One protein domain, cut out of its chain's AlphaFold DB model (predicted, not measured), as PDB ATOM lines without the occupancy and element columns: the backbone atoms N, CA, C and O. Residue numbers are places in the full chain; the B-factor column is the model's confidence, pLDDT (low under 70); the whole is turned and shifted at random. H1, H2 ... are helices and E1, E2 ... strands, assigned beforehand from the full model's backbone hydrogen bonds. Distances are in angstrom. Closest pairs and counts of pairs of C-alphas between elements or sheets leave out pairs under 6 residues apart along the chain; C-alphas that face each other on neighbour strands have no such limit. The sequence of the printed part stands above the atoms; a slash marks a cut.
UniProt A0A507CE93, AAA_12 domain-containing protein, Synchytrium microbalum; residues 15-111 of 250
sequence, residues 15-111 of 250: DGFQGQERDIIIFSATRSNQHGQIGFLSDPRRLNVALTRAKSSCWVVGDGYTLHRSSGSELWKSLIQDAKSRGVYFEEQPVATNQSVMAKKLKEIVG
ATOM      1  N   ASP A  15     377.730 296.071 287.464       85.31
ATOM      2  CA  ASP A  15     377.754 295.321 288.723       85.31
ATOM      3  C   ASP A  15     376.327 295.135 289.289       85.31
ATOM      4  O   ASP A  15     375.978 294.063 289.777       85.31
ATOM      5  N   GLY A  16     375.452 296.138 289.138       84.44
ATOM      6  CA  GLY A  16     374.042 296.063 289.542       84.44
ATOM      7  C   GLY A  16     373.161 295.171 288.656       84.44
ATOM      8  O   GLY A  16     371.989 294.958 288.982       84.44
ATOM      9  N   PHE A  17     373.707 294.662 287.546       81.50
ATOM     10  CA  PHE A  17     373.031 293.784 286.589       81.50
ATOM     11  C   PHE A  17     373.532 292.333 286.622       81.50
ATOM     12  O   PHE A  17     373.094 291.493 285.829       81.50
ATOM     13  N   GLN A  18     374.460 292.017 287.525       77.31
ATOM     14  CA  GLN A  18     375.019 290.678 287.634       77.31
ATOM     15  C   GLN A  18     373.924 289.650 287.970       77.31
ATOM     16  O   GLN A  18     373.100 289.860 288.858       77.31
ATOM     17  N   GLY A  19     373.897 288.536 287.230       79.25
ATOM     18  CA  GLY A  19     372.897 287.476 287.408       79.25
ATOM     19  C   GLY A  19     371.510 287.788 286.835       79.25
ATOM     20  O   GLY A  19     370.602 286.979 286.981       79.25
ATOM     21  N   GLN A  20     371.339 288.931 286.167       78.62
ATOM     22  CA  GLN A  20     370.099 289.289 285.478       78.62
ATOM     23  C   GLN A  20     370.278 289.260 283.962       78.62
ATOM     24  O   GLN A  20     371.396 289.350 283.456       78.62
ATOM     25  N   GLU A  21     369.170 289.152 283.234       81.31
ATOM     26  CA  GLU A  21     369.138 289.172 281.770       81.31
ATOM     27  C   GLU A  21     367.927 289.968 281.271       81.31
ATOM     28  O   GLU A  21     366.910 290.077 281.970       81.31
ATOM     29  N   ARG A  22     368.021 290.520 280.058       81.56
ATOM     30  CA  ARG A  22     366.905 291.154 279.334       81.56
ATOM     31  C   ARG A  22     366.968 290.782 277.862       81.56
ATOM     32  O   ARG A  22     368.028 290.438 277.347       81.56
ATOM     33  N   ASP A  23     365.841 290.906 277.172       74.88
ATOM     34  CA  ASP A  23     365.776 290.629 275.735       74.88
ATOM     35  C   ASP A  23     366.678 291.577 274.937       74.88
ATOM     36  O   ASP A  23     367.400 291.145 274.034       74.88
ATOM     37  N   ILE A  24     366.707 292.853 275.336       81.88
ATOM     38  CA  ILE A  24     367.521 293.900 274.721       81.88
ATOM     39  C   ILE A  24     368.352 294.601 275.797       81.88
ATOM     40  O   ILE A  24     367.820 295.022 276.825       81.88
ATOM     41  N   ILE A  25     369.652 294.756 275.539       85.50
ATOM     42  CA  ILE A  25     370.578 295.531 276.373       85.50
ATOM     43  C   ILE A  25     371.172 296.661 275.540       85.50
ATOM     44  O   ILE A  25     371.643 296.436 274.426       85.50
ATOM     45  N   ILE A  26     371.192 297.864 276.114       89.62
ATOM     46  CA  ILE A  26     371.951 299.001 275.596       89.62
ATOM     47  C   ILE A  26     373.053 299.304 276.610       89.62
ATOM     48  O   ILE A  26     372.783 299.749 277.725       89.62
ATOM     49  N   PHE A  27     374.297 299.034 276.232       91.44
ATOM     50  CA  PHE A  27     375.478 299.287 277.038       91.44
ATOM     51  C   PHE A  27     376.118 300.620 276.637       91.44
ATOM     52  O   PHE A  27     376.600 300.774 275.517       91.44
ATOM     53  N   SER A  28     376.154 301.577 277.565       91.69
ATOM     54  CA  SER A  28     376.880 302.836 277.380       91.69
ATOM     55  C   SER A  28     378.282 302.728 277.970       91.69
ATOM     56  O   SER A  28     378.446 302.556 279.178       91.69
ATOM     57  N   ALA A  29     379.304 302.865 277.126       89.75
ATOM     58  CA  ALA A  29     380.696 302.834 277.556       89.75
ATOM     59  C   ALA A  29     381.121 304.138 278.254       89.75
ATOM     60  O   ALA A  29     382.052 304.128 279.051       89.75
ATOM     61  N   THR A  30     380.434 305.264 278.025       87.25
ATOM     62  CA  THR A  30     380.641 306.594 278.656       87.25
ATOM     63  C   THR A  30     382.019 307.262 278.490       87.25
ATOM     64  O   THR A  30     382.110 308.483 278.577       87.25
ATOM     65  N   ARG A  31     383.102 306.516 278.248       88.69
ATOM     66  CA  ARG A  31     384.468 307.041 278.148       88.69
ATOM     67  C   ARG A  31     384.730 307.619 276.766       88.69
ATOM     68  O   ARG A  31     384.586 306.920 275.770       88.69
ATOM     69  N   SER A  32     385.180 308.870 276.748       89.88
ATOM     70  CA  SER A  32     385.655 309.578 275.561       89.88
ATOM     71  C   SER A  32     386.797 310.510 275.963       89.88
ATOM     72  O   SER A  32     386.623 311.362 276.832       89.88
ATOM     73  N   ASN A  33     388.000 310.281 275.437       89.44
ATOM     74  CA  ASN A  33     389.177 311.127 275.620       89.44
ATOM     75  C   ASN A  33     390.263 310.790 274.586       89.44
ATOM     76  O   ASN A  33     390.417 309.653 274.146       89.44
ATOM     77  N   GLN A  34     391.099 311.775 274.264       88.94
ATOM     78  CA  GLN A  34     392.151 311.625 273.252       88.94
ATOM     79  C   GLN A  34     393.265 310.637 273.649       88.94
ATOM     80  O   GLN A  34     393.995 310.152 272.784       88.94
ATOM     81  N   HIS A  35     393.382 310.319 274.941       88.00
ATOM     82  CA  HIS A  35     394.431 309.462 275.495       88.00
ATOM     83  C   HIS A  35     394.077 307.964 275.505       88.00
ATOM     84  O   HIS A  35     394.910 307.159 275.915       88.00
ATOM     85  N   GLY A  36     392.866 307.572 275.085       85.38
ATOM     86  CA  GLY A  36     392.435 306.166 275.101       85.38
ATOM     87  C   GLY A  36     392.270 305.587 276.514       85.38
ATOM     88  O   GLY A  36     392.349 304.379 276.720       85.38
ATOM     89  N   GLN A  37     392.071 306.426 277.529       87.19
ATOM     90  CA  GLN A  37     391.942 305.970 278.910       87.19
ATOM     91  C   GLN A  37     390.511 305.511 279.196       87.19
ATOM     92  O   GLN A  37     389.578 306.313 279.233       87.19
ATOM     93  N   ILE A  38     390.341 304.210 279.434       87.69
ATOM     94  CA  ILE A  38     389.013 303.603 279.622       87.69
ATOM     95  C   ILE A  38     388.688 303.252 281.086       87.69
ATOM     96  O   ILE A  38     387.530 302.998 281.424       87.69
ATOM     97  N   GLY A  39     389.685 303.290 281.980       86.62
ATOM     98  CA  GLY A  39     389.516 303.014 283.411       86.62
ATOM     99  C   GLY A  39     388.814 301.678 283.655       86.62
ATOM    100  O   GLY A  39     389.218 300.662 283.112       86.62
ATOM    101  N   PHE A  40     387.714 301.685 284.413       82.69
ATOM    102  CA  PHE A  40     386.952 300.484 284.789       82.69
ATOM    103  C   PHE A  40     386.464 299.591 283.639       82.69
ATOM    104  O   PHE A  40     386.142 298.431 283.889       82.69
ATOM    105  N   LEU A  41     386.403 300.098 282.404       84.44
ATOM    106  CA  LEU A  41     386.071 299.284 281.234       84.44
ATOM    107  C   LEU A  41     387.201 298.334 280.818       84.44
ATOM    108  O   LEU A  41     386.967 297.463 279.986       84.44
ATOM    109  N   SER A  42     388.420 298.508 281.343       86.12
ATOM    110  CA  SER A  42     389.541 297.617 281.040       86.12
ATOM    111  C   SER A  42     389.401 296.245 281.698       86.12
ATOM    112  O   SER A  42     390.110 295.321 281.310       86.12
ATOM    113  N   ASP A  43     388.503 296.101 282.680       86.88
ATOM    114  CA  ASP A  43     388.263 294.834 283.363       86.88
ATOM    115  C   ASP A  43     387.524 293.841 282.439       86.88
ATOM    116  O   ASP A  43     386.346 294.053 282.112       86.88
ATOM    117  N   PRO A  44     388.169 292.724 282.048       86.12
ATOM    118  CA  PRO A  44     387.571 291.727 281.165       86.12
ATOM    119  C   PRO A  44     386.316 291.079 281.760       86.12
ATOM    120  O   PRO A  44     385.405 290.699 281.023       86.12
ATOM    121  N   ARG A  45     386.229 290.965 283.091       86.19
ATOM    122  CA  ARG A  45     385.092 290.333 283.774       86.19
ATOM    123  C   ARG A  45     383.844 291.192 283.630       86.19
ATOM    124  O   ARG A  45     382.776 290.668 283.325       86.19
ATOM    125  N   ARG A  46     383.985 292.511 283.778       86.75
ATOM    126  CA  ARG A  46     382.882 293.467 283.602       86.75
ATOM    127  C   ARG A  46     382.409 293.535 282.159       86.75
ATOM    128  O   ARG A  46     381.202 293.569 281.928       86.75
ATOM    129  N   LEU A  47     383.332 293.497 281.198       86.94
ATOM    130  CA  LEU A  47     382.968 293.432 279.784       86.94
ATOM    131  C   LEU A  47     382.176 292.154 279.471       86.94
ATOM    132  O   LEU A  47     381.120 292.225 278.847       86.94
ATOM    133  N   ASN A  48     382.631 291.002 279.971       87.50
ATOM    134  CA  ASN A  48     381.920 289.736 279.798       87.50
ATOM    135  C   ASN A  48     380.515 289.777 280.413       87.50
ATOM    136  O   ASN A  48     379.546 289.361 279.778       87.50
ATOM    137  N   VAL A  49     380.377 290.321 281.629       87.81
ATOM    138  CA  VAL A  49     379.059 290.514 282.244       87.81
ATOM    139  C   VAL A  49     378.196 291.369 281.327       87.81
ATOM    140  O   VAL A  49     377.149 290.883 280.924       87.81
ATOM    141  N   ALA A  50     378.648 292.563 280.928       85.69
ATOM    142  CA  ALA A  50     377.879 293.502 280.110       85.69
ATOM    143  C   ALA A  50     377.389 292.909 278.775       85.69
ATOM    144  O   ALA A  50     376.225 293.094 278.419       85.69
ATOM    145  N   LEU A  51     378.244 292.168 278.060       85.31
ATOM    146  CA  LEU A  51     377.914 291.601 276.747       85.31
ATOM    147  C   LEU A  51     376.983 290.381 276.823       85.31
ATOM    148  O   LEU A  51     376.237 290.126 275.883       85.31
ATOM    149  N   THR A  52     376.984 289.643 277.939       82.00
ATOM    150  CA  THR A  52     376.228 288.381 278.081       82.00
ATOM    151  C   THR A  52     374.853 288.538 278.731       82.00
ATOM    152  O   THR A  52     374.180 287.540 278.963       82.00
ATOM    153  N   ARG A  53     374.412 289.759 279.072       85.12
ATOM    154  CA  ARG A  53     373.077 289.963 279.681       85.12
ATOM    155  C   ARG A  53     371.942 290.023 278.656       85.12
ATOM    156  O   ARG A  53     370.775 290.021 279.048       85.12
ATOM    157  N   ALA A  54     372.271 290.158 277.371       82.94
ATOM    158  CA  ALA A  54     371.296 290.264 276.293       82.94
ATOM    159  C   ALA A  54     370.881 288.875 275.800       82.94
ATOM    160  O   ALA A  54     371.740 288.088 275.414       82.94
ATOM    161  N   LYS A  55     369.573 288.604 275.750       74.50
ATOM    162  CA  LYS A  55     369.045 287.354 275.176       74.50
ATOM    163  C   LYS A  55     368.888 287.417 273.660       74.50
ATOM    164  O   LYS A  55     369.077 286.409 272.994       74.50
ATOM    165  N   SER A  56     368.507 288.581 273.126       76.75
ATOM    166  CA  SER A  56     368.254 288.767 271.688       76.75
ATOM    167  C   SER A  56     369.197 289.786 271.053       76.75
ATOM    168  O   SER A  56     369.806 289.491 270.030       76.75
ATOM    169  N   SER A  57     369.345 290.981 271.638       79.94
ATOM    170  CA  SER A  57     370.152 292.052 271.033       79.94
ATOM    171  C   SER A  57     370.953 292.842 272.064       79.94
ATOM    172  O   SER A  57     370.406 293.326 273.055       79.94
ATOM    173  N   CYS A  58     372.243 293.044 271.789       86.12
ATOM    174  CA  CYS A  58     373.129 293.910 272.566       86.12
ATOM    175  C   CYS A  58     373.601 295.080 271.697       86.12
ATOM    176  O   CYS A  58     374.172 294.868 270.629       86.12
ATOM    177  N   TRP A  59     373.366 296.306 272.160       89.00
ATOM    178  CA  TRP A  59     373.817 297.536 271.515       89.00
ATOM    179  C   TRP A  59     374.874 298.203 272.378       89.00
ATOM    180  O   TRP A  59     374.628 298.470 273.550       89.00
ATOM    181  N   VAL A  60     376.032 298.503 271.801       91.31
ATOM    182  CA  VAL A  60     377.117 299.205 272.492       91.31
ATOM    183  C   VAL A  60     377.213 300.623 271.951       91.31
ATOM    184  O   VAL A  60     377.415 300.820 270.757       91.31
ATOM    185  N   VAL A  61     377.089 301.606 272.840       91.75
ATOM    186  CA  VAL A  61     377.211 303.030 272.521       91.75
ATOM    187  C   VAL A  61     378.447 303.580 273.219       91.75
ATOM    188  O   VAL A  61     378.588 303.473 274.439       91.75
ATOM    189  N   GLY A  62     379.359 304.177 272.459       90.81
ATOM    190  CA  GLY A  62     380.594 304.720 273.007       90.81
ATOM    191  C   GLY A  62     381.447 305.427 271.968       90.81
ATOM    192  O   GLY A  62     381.162 305.386 270.773       90.81
ATOM    193  N   ASP A  63     382.515 306.059 272.440       91.06
ATOM    194  CA  ASP A  63     383.513 306.670 271.574       91.06
ATOM    195  C   ASP A  63     384.443 305.590 271.007       91.06
ATOM    196  O   ASP A  63     385.313 305.047 271.699       91.06
ATOM    197  N   GLY A  64     384.252 305.293 269.723       88.44
ATOM    198  CA  GLY A  64     385.034 304.299 269.001       88.44
ATOM    199  C   GLY A  64     386.533 304.599 268.971       88.44
ATOM    200  O   GLY A  64     387.320 303.659 269.034       88.44
ATOM    201  N   TYR A  65     386.944 305.872 268.937       89.50
ATOM    202  CA  TYR A  65     388.362 306.245 268.961       89.50
ATOM    203  C   TYR A  65     388.987 305.890 270.313       89.50
ATOM    204  O   TYR A  65     390.017 305.212 270.371       89.50
ATOM    205  N   THR A  66     388.328 306.291 271.401       90.94
ATOM    206  CA  THR A  66     388.804 306.045 272.770       90.94
ATOM    207  C   THR A  66     388.866 304.554 273.092       90.94
ATOM    208  O   THR A  66     389.863 304.083 273.638       90.94
ATOM    209  N   LEU A  67     387.822 303.799 272.735       89.06
ATOM    210  CA  LEU A  67     387.743 302.359 272.996       89.06
ATOM    211  C   LEU A  67     388.712 301.553 272.121       89.06
ATOM    212  O   LEU A  67     389.319 300.602 272.600       89.06
ATOM    213  N   HIS A  68     388.906 301.936 270.856       87.00
ATOM    214  CA  HIS A  68     389.829 301.228 269.963       87.00
ATOM    215  C   HIS A  68     391.297 301.425 270.357       87.00
ATOM    216  O   HIS A  68     392.106 300.512 270.214       87.00
ATOM    217  N   ARG A  69     391.647 302.614 270.860       85.25
ATOM    218  CA  ARG A  69     393.012 302.947 271.294       85.25
ATOM    219  C   ARG A  69     393.266 302.634 272.764       85.25
ATOM    220  O   ARG A  69     394.245 303.126 273.324       85.25
ATOM    221  N   SER A  70     392.387 301.863 273.403       82.62
ATOM    222  CA  SER A  70     392.477 301.667 274.837       82.62
ATOM    223  C   SER A  70     393.733 300.901 275.225       82.62
ATOM    224  O   SER A  70     393.870 299.716 274.931       82.62
ATOM    225  N   SER A  71     394.642 301.570 275.926       67.44
ATOM    226  CA  SER A  71     395.945 301.029 276.326       67.44
ATOM    227  C   SER A  71     395.859 299.945 277.409       67.44
ATOM    228  O   SER A  71     396.839 299.253 277.657       67.44
ATOM    229  N   GLY A  72     394.691 299.773 278.037       65.38
ATOM    230  CA  GLY A  72     394.461 298.798 279.109       65.38
ATOM    231  C   GLY A  72     393.677 297.542 278.714       65.38
ATOM    232  O   GLY A  72     393.440 296.712 279.586       65.38
ATOM    233  N   SER A  73     393.215 297.396 277.466       69.94
ATOM    234  CA  SER A  73     392.407 296.233 277.069       69.94
ATOM    235  C   SER A  73     392.394 296.006 275.558       69.94
ATOM    236  O   SER A  73     391.731 296.727 274.816       69.94
ATOM    237  N   GLU A  74     393.059 294.943 275.099       84.12
ATOM    238  CA  GLU A  74     392.962 294.499 273.699       84.12
ATOM    239  C   GLU A  74     391.544 293.995 273.362       84.12
ATOM    240  O   GLU A  74     391.149 293.965 272.203       84.12
ATOM    241  N   LEU A  75     390.731 293.661 274.371       87.00
ATOM    242  CA  LEU A  75     389.377 293.142 274.167       87.00
ATOM    243  C   LEU A  75     388.451 294.154 273.496       87.00
ATOM    244  O   LEU A  75     387.671 293.770 272.632       87.00
ATOM    245  N   TRP A  76     388.540 295.436 273.855       89.06
ATOM    246  CA  TRP A  76     387.741 296.481 273.208       89.06
ATOM    247  C   TRP A  76     388.134 296.667 271.746       89.06
ATOM    248  O   TRP A  76     387.269 296.819 270.882       89.06
ATOM    249  N   LYS A  77     389.433 296.587 271.457       89.38
ATOM    250  CA  LYS A  77     389.950 296.625 270.093       89.38
ATOM    251  C   LYS A  77     389.454 295.431 269.278       89.38
ATOM    252  O   LYS A  77     388.900 295.653 268.200       89.38
ATOM    253  N   SER A  78     389.548 294.216 269.817       89.69
ATOM    254  CA  SER A  78     389.018 293.002 269.186       89.69
ATOM    255  C   SER A  78     387.505 293.060 268.987       89.69
ATOM    256  O   SER A  78     387.023 292.733 267.909       89.69
ATOM    257  N   LEU A  79     386.746 293.539 269.979       90.00
ATOM    258  CA  LEU A  79     385.290 293.688 269.891       90.00
ATOM    259  C   LEU A  79     384.886 294.661 268.775       90.00
ATOM    260  O   LEU A  79     383.960 294.388 268.016       90.00
ATOM    261  N   ILE A  80     385.590 295.790 268.646       90.25
ATOM    262  CA  ILE A  80     385.339 296.771 267.580       90.25
ATOM    263  C   ILE A  80     385.715 296.199 266.210       90.25
ATOM    264  O   ILE A  80     384.994 296.417 265.239       90.25
ATOM    265  N   GLN A  81     386.833 295.478 266.109       89.19
ATOM    266  CA  GLN A  81     387.251 294.835 264.861       89.19
ATOM    267  C   GLN A  81     386.262 293.749 264.423       89.19
ATOM    268  O   GLN A  81     385.871 293.730 263.257       89.19
ATOM    269  N   ASP A  82     385.799 292.917 265.356       89.56
ATOM    270  CA  ASP A  82     384.740 291.937 265.120       89.56
ATOM    271  C   ASP A  82     383.453 292.620 264.631       89.56
ATOM    272  O   ASP A  82     382.938 292.270 263.567       89.56
ATOM    273  N   ALA A  83     382.990 293.667 265.322       87.81
ATOM    274  CA  ALA A  83     381.808 294.426 264.911       87.81
ATOM    275  C   ALA A  83     381.947 295.025 263.498       87.81
ATOM    276  O   ALA A  83     381.001 294.972 262.709       87.81
ATOM    277  N   LYS A  84     383.130 295.555 263.148       89.19
ATOM    278  CA  LYS A  84     383.432 296.050 261.795       89.19
ATOM    279  C   LYS A  84     383.398 294.924 260.760       89.19
ATOM    280  O   LYS A  84     382.776 295.098 259.717       89.19
ATOM    281  N   SER A  85     384.003 293.771 261.055       90.25
ATOM    282  CA  SER A  85     384.022 292.613 260.145       90.25
ATOM    283  C   SER A  85     382.629 292.047 259.863       90.25
ATOM    284  O   SER A  85     382.345 291.641 258.740       90.25
ATOM    285  N   ARG A  86     381.730 292.093 260.854       87.44
ATOM    286  CA  ARG A  86     380.327 291.677 260.720       87.44
ATOM    287  C   ARG A  86     379.420 292.749 260.106       87.44
ATOM    288  O   ARG A  86     378.230 292.500 259.948       87.44
ATOM    289  N   GLY A  87     379.942 293.936 259.789       84.56
ATOM    290  CA  GLY A  87     379.153 295.042 259.235       84.56
ATOM    291  C   GLY A  87     378.140 295.647 260.217       84.56
ATOM    292  O   GLY A  87     377.153 296.237 259.788       84.56
ATOM    293  N   VAL A  88     378.368 295.503 261.529       82.12
ATOM    294  CA  VAL A  88     377.474 295.987 262.604       82.12
ATOM    295  C   VAL A  88     378.082 297.134 263.423       82.12
ATOM    296  O   VAL A  88     377.631 297.431 264.528       82.12
ATOM    297  N   TYR A  89     379.125 297.774 262.896       87.62
ATOM    298  CA  TYR A  89     379.709 298.992 263.450       87.62
ATOM    299  C   TYR A  89     379.165 300.211 262.702       87.62
ATOM    300  O   TYR A  89     379.265 300.280 261.477       87.62
ATOM    301  N   PHE A  90     378.620 301.178 263.439       86.00
ATOM    302  CA  PHE A  90     378.005 302.373 262.871       86.00
ATOM    303  C   PHE A  90     378.594 303.620 263.525       86.00
ATOM    304  O   PHE A  90     378.668 303.704 264.751       86.00
ATOM    305  N   GLU A  91     379.003 304.586 262.707       84.94
ATOM    306  CA  GLU A  91     379.459 305.894 263.176       84.94
ATOM    307  C   GLU A  91     378.285 306.871 263.189       84.94
ATOM    308  O   GLU A  91     377.520 306.957 262.227       84.94
ATOM    309  N   GLU A  92     378.143 307.606 264.288       76.12
ATOM    310  CA  GLU A  92     377.135 308.654 264.414       76.12
ATOM    311  C   GLU A  92     377.668 309.952 263.791       76.12
ATOM    312  O   GLU A  92     378.801 310.356 264.061       76.12
ATOM    313  N   GLN A  93     376.865 310.605 262.948       65.38
ATOM    314  CA  GLN A  93     377.248 311.864 262.305       65.38
ATOM    315  C   GLN A  93     376.863 313.059 263.196       65.38
ATOM    316  O   GLN A  93     375.789 313.037 263.804       65.38
ATOM    317  N   PRO A  94     377.695 314.114 263.291       58.25
ATOM    318  CA  PRO A  94     377.373 315.295 264.083       58.25
ATOM    319  C   PRO A  94     376.074 315.951 263.588       58.25
ATOM    320  O   PRO A  94     375.860 316.184 262.400       58.25
ATOM    321  N   VAL A  95     375.184 316.190 264.549       52.31
ATOM    322  CA  VAL A  95     373.749 316.445 264.399       52.31
ATOM    323  C   VAL A  95     373.458 317.749 263.641       52.31
ATOM    324  O   VAL A  95     373.454 318.825 264.230       52.31
ATOM    325  N   ALA A  96     373.134 317.650 262.349       51.38
ATOM    326  CA  ALA A  96     372.307 318.639 261.638       51.38
ATOM    327  C   ALA A  96     370.842 318.169 261.484       51.38
ATOM    328  O   ALA A  96     369.962 318.941 261.116       51.38
ATOM    329  N   THR A  97     370.566 316.901 261.793       48.59
ATOM    330  CA  THR A  97     369.272 316.238 261.595       48.59
ATOM    331  C   THR A  97     368.854 315.509 262.866       48.59
ATOM    332  O   THR A  97     369.643 314.771 263.445       48.59
ATOM    333  N   ASN A  98     367.588 315.657 263.270       51.12
ATOM    334  CA  ASN A  98     366.967 315.010 264.440       51.12
ATOM    335  C   ASN A  98     366.818 313.470 264.317       51.12
ATOM    336  O   ASN A  98     365.899 312.886 264.886       51.12
ATOM    337  N   GLN A  99     367.669 312.794 263.546       54.94
ATOM    338  CA  GLN A  99     367.599 311.356 263.291       54.94
ATOM    339  C   GLN A  99     368.976 310.741 263.522       54.94
ATOM    340  O   GLN A  99     369.860 310.886 262.682       54.94
ATOM    341  N   SER A 100     369.155 310.064 264.660       64.44
ATOM    342  CA  SER A 100     370.394 309.331 264.918       64.44
ATOM    343  C   SER A 100     370.497 308.100 264.018       64.44
ATOM    344  O   SER A 100     369.490 307.453 263.700       64.44
ATOM    345  N   VAL A 101     371.718 307.735 263.636       66.81
ATOM    346  CA  VAL A 101     372.010 306.506 262.886       66.81
ATOM    347  C   VAL A 101     371.526 305.290 263.671       66.81
ATOM    348  O   VAL A 101     370.928 304.385 263.090       66.81
ATOM    349  N   MET A 102     371.687 305.304 264.998       65.12
ATOM    350  CA  MET A 102     371.126 304.274 265.874       65.12
ATOM    351  C   MET A 102     369.599 304.176 265.748       65.12
ATOM    352  O   MET A 102     369.079 303.075 265.592       65.12
ATOM    353  N   ALA A 103     368.867 305.296 265.772       62.88
ATOM    354  CA  ALA A 103     367.412 305.283 265.621       62.88
ATOM    355  C   ALA A 103     366.991 304.779 264.234       62.88
ATOM    356  O   ALA A 103     366.055 303.990 264.133       62.88
ATOM    357  N   LYS A 104     367.703 305.176 263.175       62.88
ATOM    358  CA  LYS A 104     367.456 304.692 261.812       62.88
ATOM    359  C   LYS A 104     367.706 303.188 261.688       62.88
ATOM    360  O   LYS A 104     366.865 302.473 261.158       62.88
ATOM    361  N   LYS A 105     368.815 302.681 262.232       59.81
ATOM    362  CA  LYS A 105     369.140 301.249 262.208       59.81
ATOM    363  C   LYS A 105     368.205 300.425 263.079       59.81
ATOM    364  O   LYS A 105     367.819 299.338 262.672       59.81
ATOM    365  N   LEU A 106     367.784 300.946 264.230       57.34
ATOM    366  CA  LEU A 106     366.713 300.339 265.016       57.34
ATOM    367  C   LEU A 106     365.417 300.286 264.205       57.34
ATOM    368  O   LEU A 106     364.778 299.250 264.179       57.34
ATOM    369  N   LYS A 107     365.048 301.337 263.475       54.03
ATOM    370  CA  LYS A 107     363.878 301.295 262.583       54.03
ATOM    371  C   LYS A 107     364.032 300.277 261.449       54.03
ATOM    372  O   LYS A 107     363.071 299.588 261.142       54.03
ATOM    373  N   GLU A 108     365.222 300.134 260.868       51.91
ATOM    374  CA  GLU A 108     365.512 299.137 259.823       51.91
ATOM    375  C   GLU A 108     365.470 297.696 260.369       51.91
ATOM    376  O   GLU A 108     364.819 296.834 259.785       51.91
ATOM    377  N   ILE A 109     366.108 297.433 261.516       46.22
ATOM    378  CA  ILE A 109     366.167 296.109 262.164       46.22
ATOM    379  C   ILE A 109     364.809 295.710 262.735       46.22
ATOM    380  O   ILE A 109     364.412 294.552 262.655       46.22
ATOM    381  N   VAL A 110     364.092 296.672 263.308       41.59
ATOM    382  CA  VAL A 110     362.739 296.476 263.829       41.59
ATOM    383  C   VAL A 110     361.707 296.622 262.683       41.59
ATOM    384  O   VAL A 110     360.510 296.526 262.916       41.59
ATOM    385  N   GLY A 111     362.134 296.819 261.430       34.91
ATOM    386  CA  GLY A 111     361.280 296.861 260.242       34.91
ATOM    387  C   GLY A 111     360.250 297.995 260.247       34.91
ATOM    388  O   GLY A 111     359.100 297.816 260.651       34.91
TER     389      GLY A 111
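What this domain is: This is residues 15 to 111 of the 250 residues of the protein "AAA_12 domain-containing protein" of Synchytrium microbalum (UniProt A0A507CE93). A narrow two-stranded ribbon, E1 beside E2, has a loose group of four helices, H1 to H4, to one side of it, while a fifth helix, H5, is set off to the other side at the end of a long link. H3 packs on H4, and the other helix contacts in the group are few. The printed part has 97 residues, with five named helices and two named strands in the order E1, H1, H2, E2, H3, H4, H5; the two strands are parallel and the class is mixed, helices and strands. The whole is compact, with a radius of gyration of the C-alphas of 14.0 A, and spans 35 by 34 by 25 A.

Where its parts are: Start at Asp 15 and go on to C-alpha 22 at (366.905, 291.154, 279.334), where E1 begins; it covers residues 22 to 28 and is 15.5 A long. H1 is residues 39 to 42, 5.9 A, and H2 is residues 44 to 51, 10.6 A. E2, residues 54 to 61, is 14.6 A long and bends by 77 degrees at residue 57. H3 is residues 64 to 68, 5.8 A. Find C-alpha 74 at (392.962, 294.499, 273.699); from there H4, the longest helix, runs 16.3 A to residue 85. H5, residues 101 to 109, is 11.9 A long and ends with C-alpha 109 at (366.167, 296.109, 262.164).

How they stand to each other: Look first at E1 and E2, parallel neighbours at 14 degrees: N 27 and O 59 are 2.8 A apart and N 59 and O 25 are 2.8 A apart, both within hydrogen-bond range. E1, H1, H2 and E2 form a strand-helix-strand unit, two parallel neighbour strands with helices between them along the chain, and its crossover is right-handed. The closest C-alphas of H2 and E2 are those of Leu 51 and Cys 58, 6.8 A apart. H1 and H2 are close but not clearly touching, the closest C-alphas being those of Leu 41 and Leu 47 at 6.8 A. H2 and H4 are close but not clearly touching, with C-alphas of Pro 44 and Leu 75 closest at 7.4 A; they run the same way at a shallow tilt of 33 degrees, only just short of steep. H3 touches H4 at residues 76 to 80 alone, with C-alphas of His 68 and Lys 77 closest at 4.6 A. H1 and H4 are near each other. H5 is apart from E1, E2 and H4, among others. In H2, H3, H4 and H5 every O i to N i+4 pair is within hydrogen-bond range; H1 is too short for such a pair.

The domain as a whole: The two C-alphas farthest apart are those of Gly 19 and Ala 96, at 40.4 A. The printed part has no cut. The link from H4 to H5, residues 86 to 100, is long, and its residues 94 to 99 stand free. The mean pLDDT of the printed part is 79.5; look for values under 70 at residues 71 to 73 and 93 to 111.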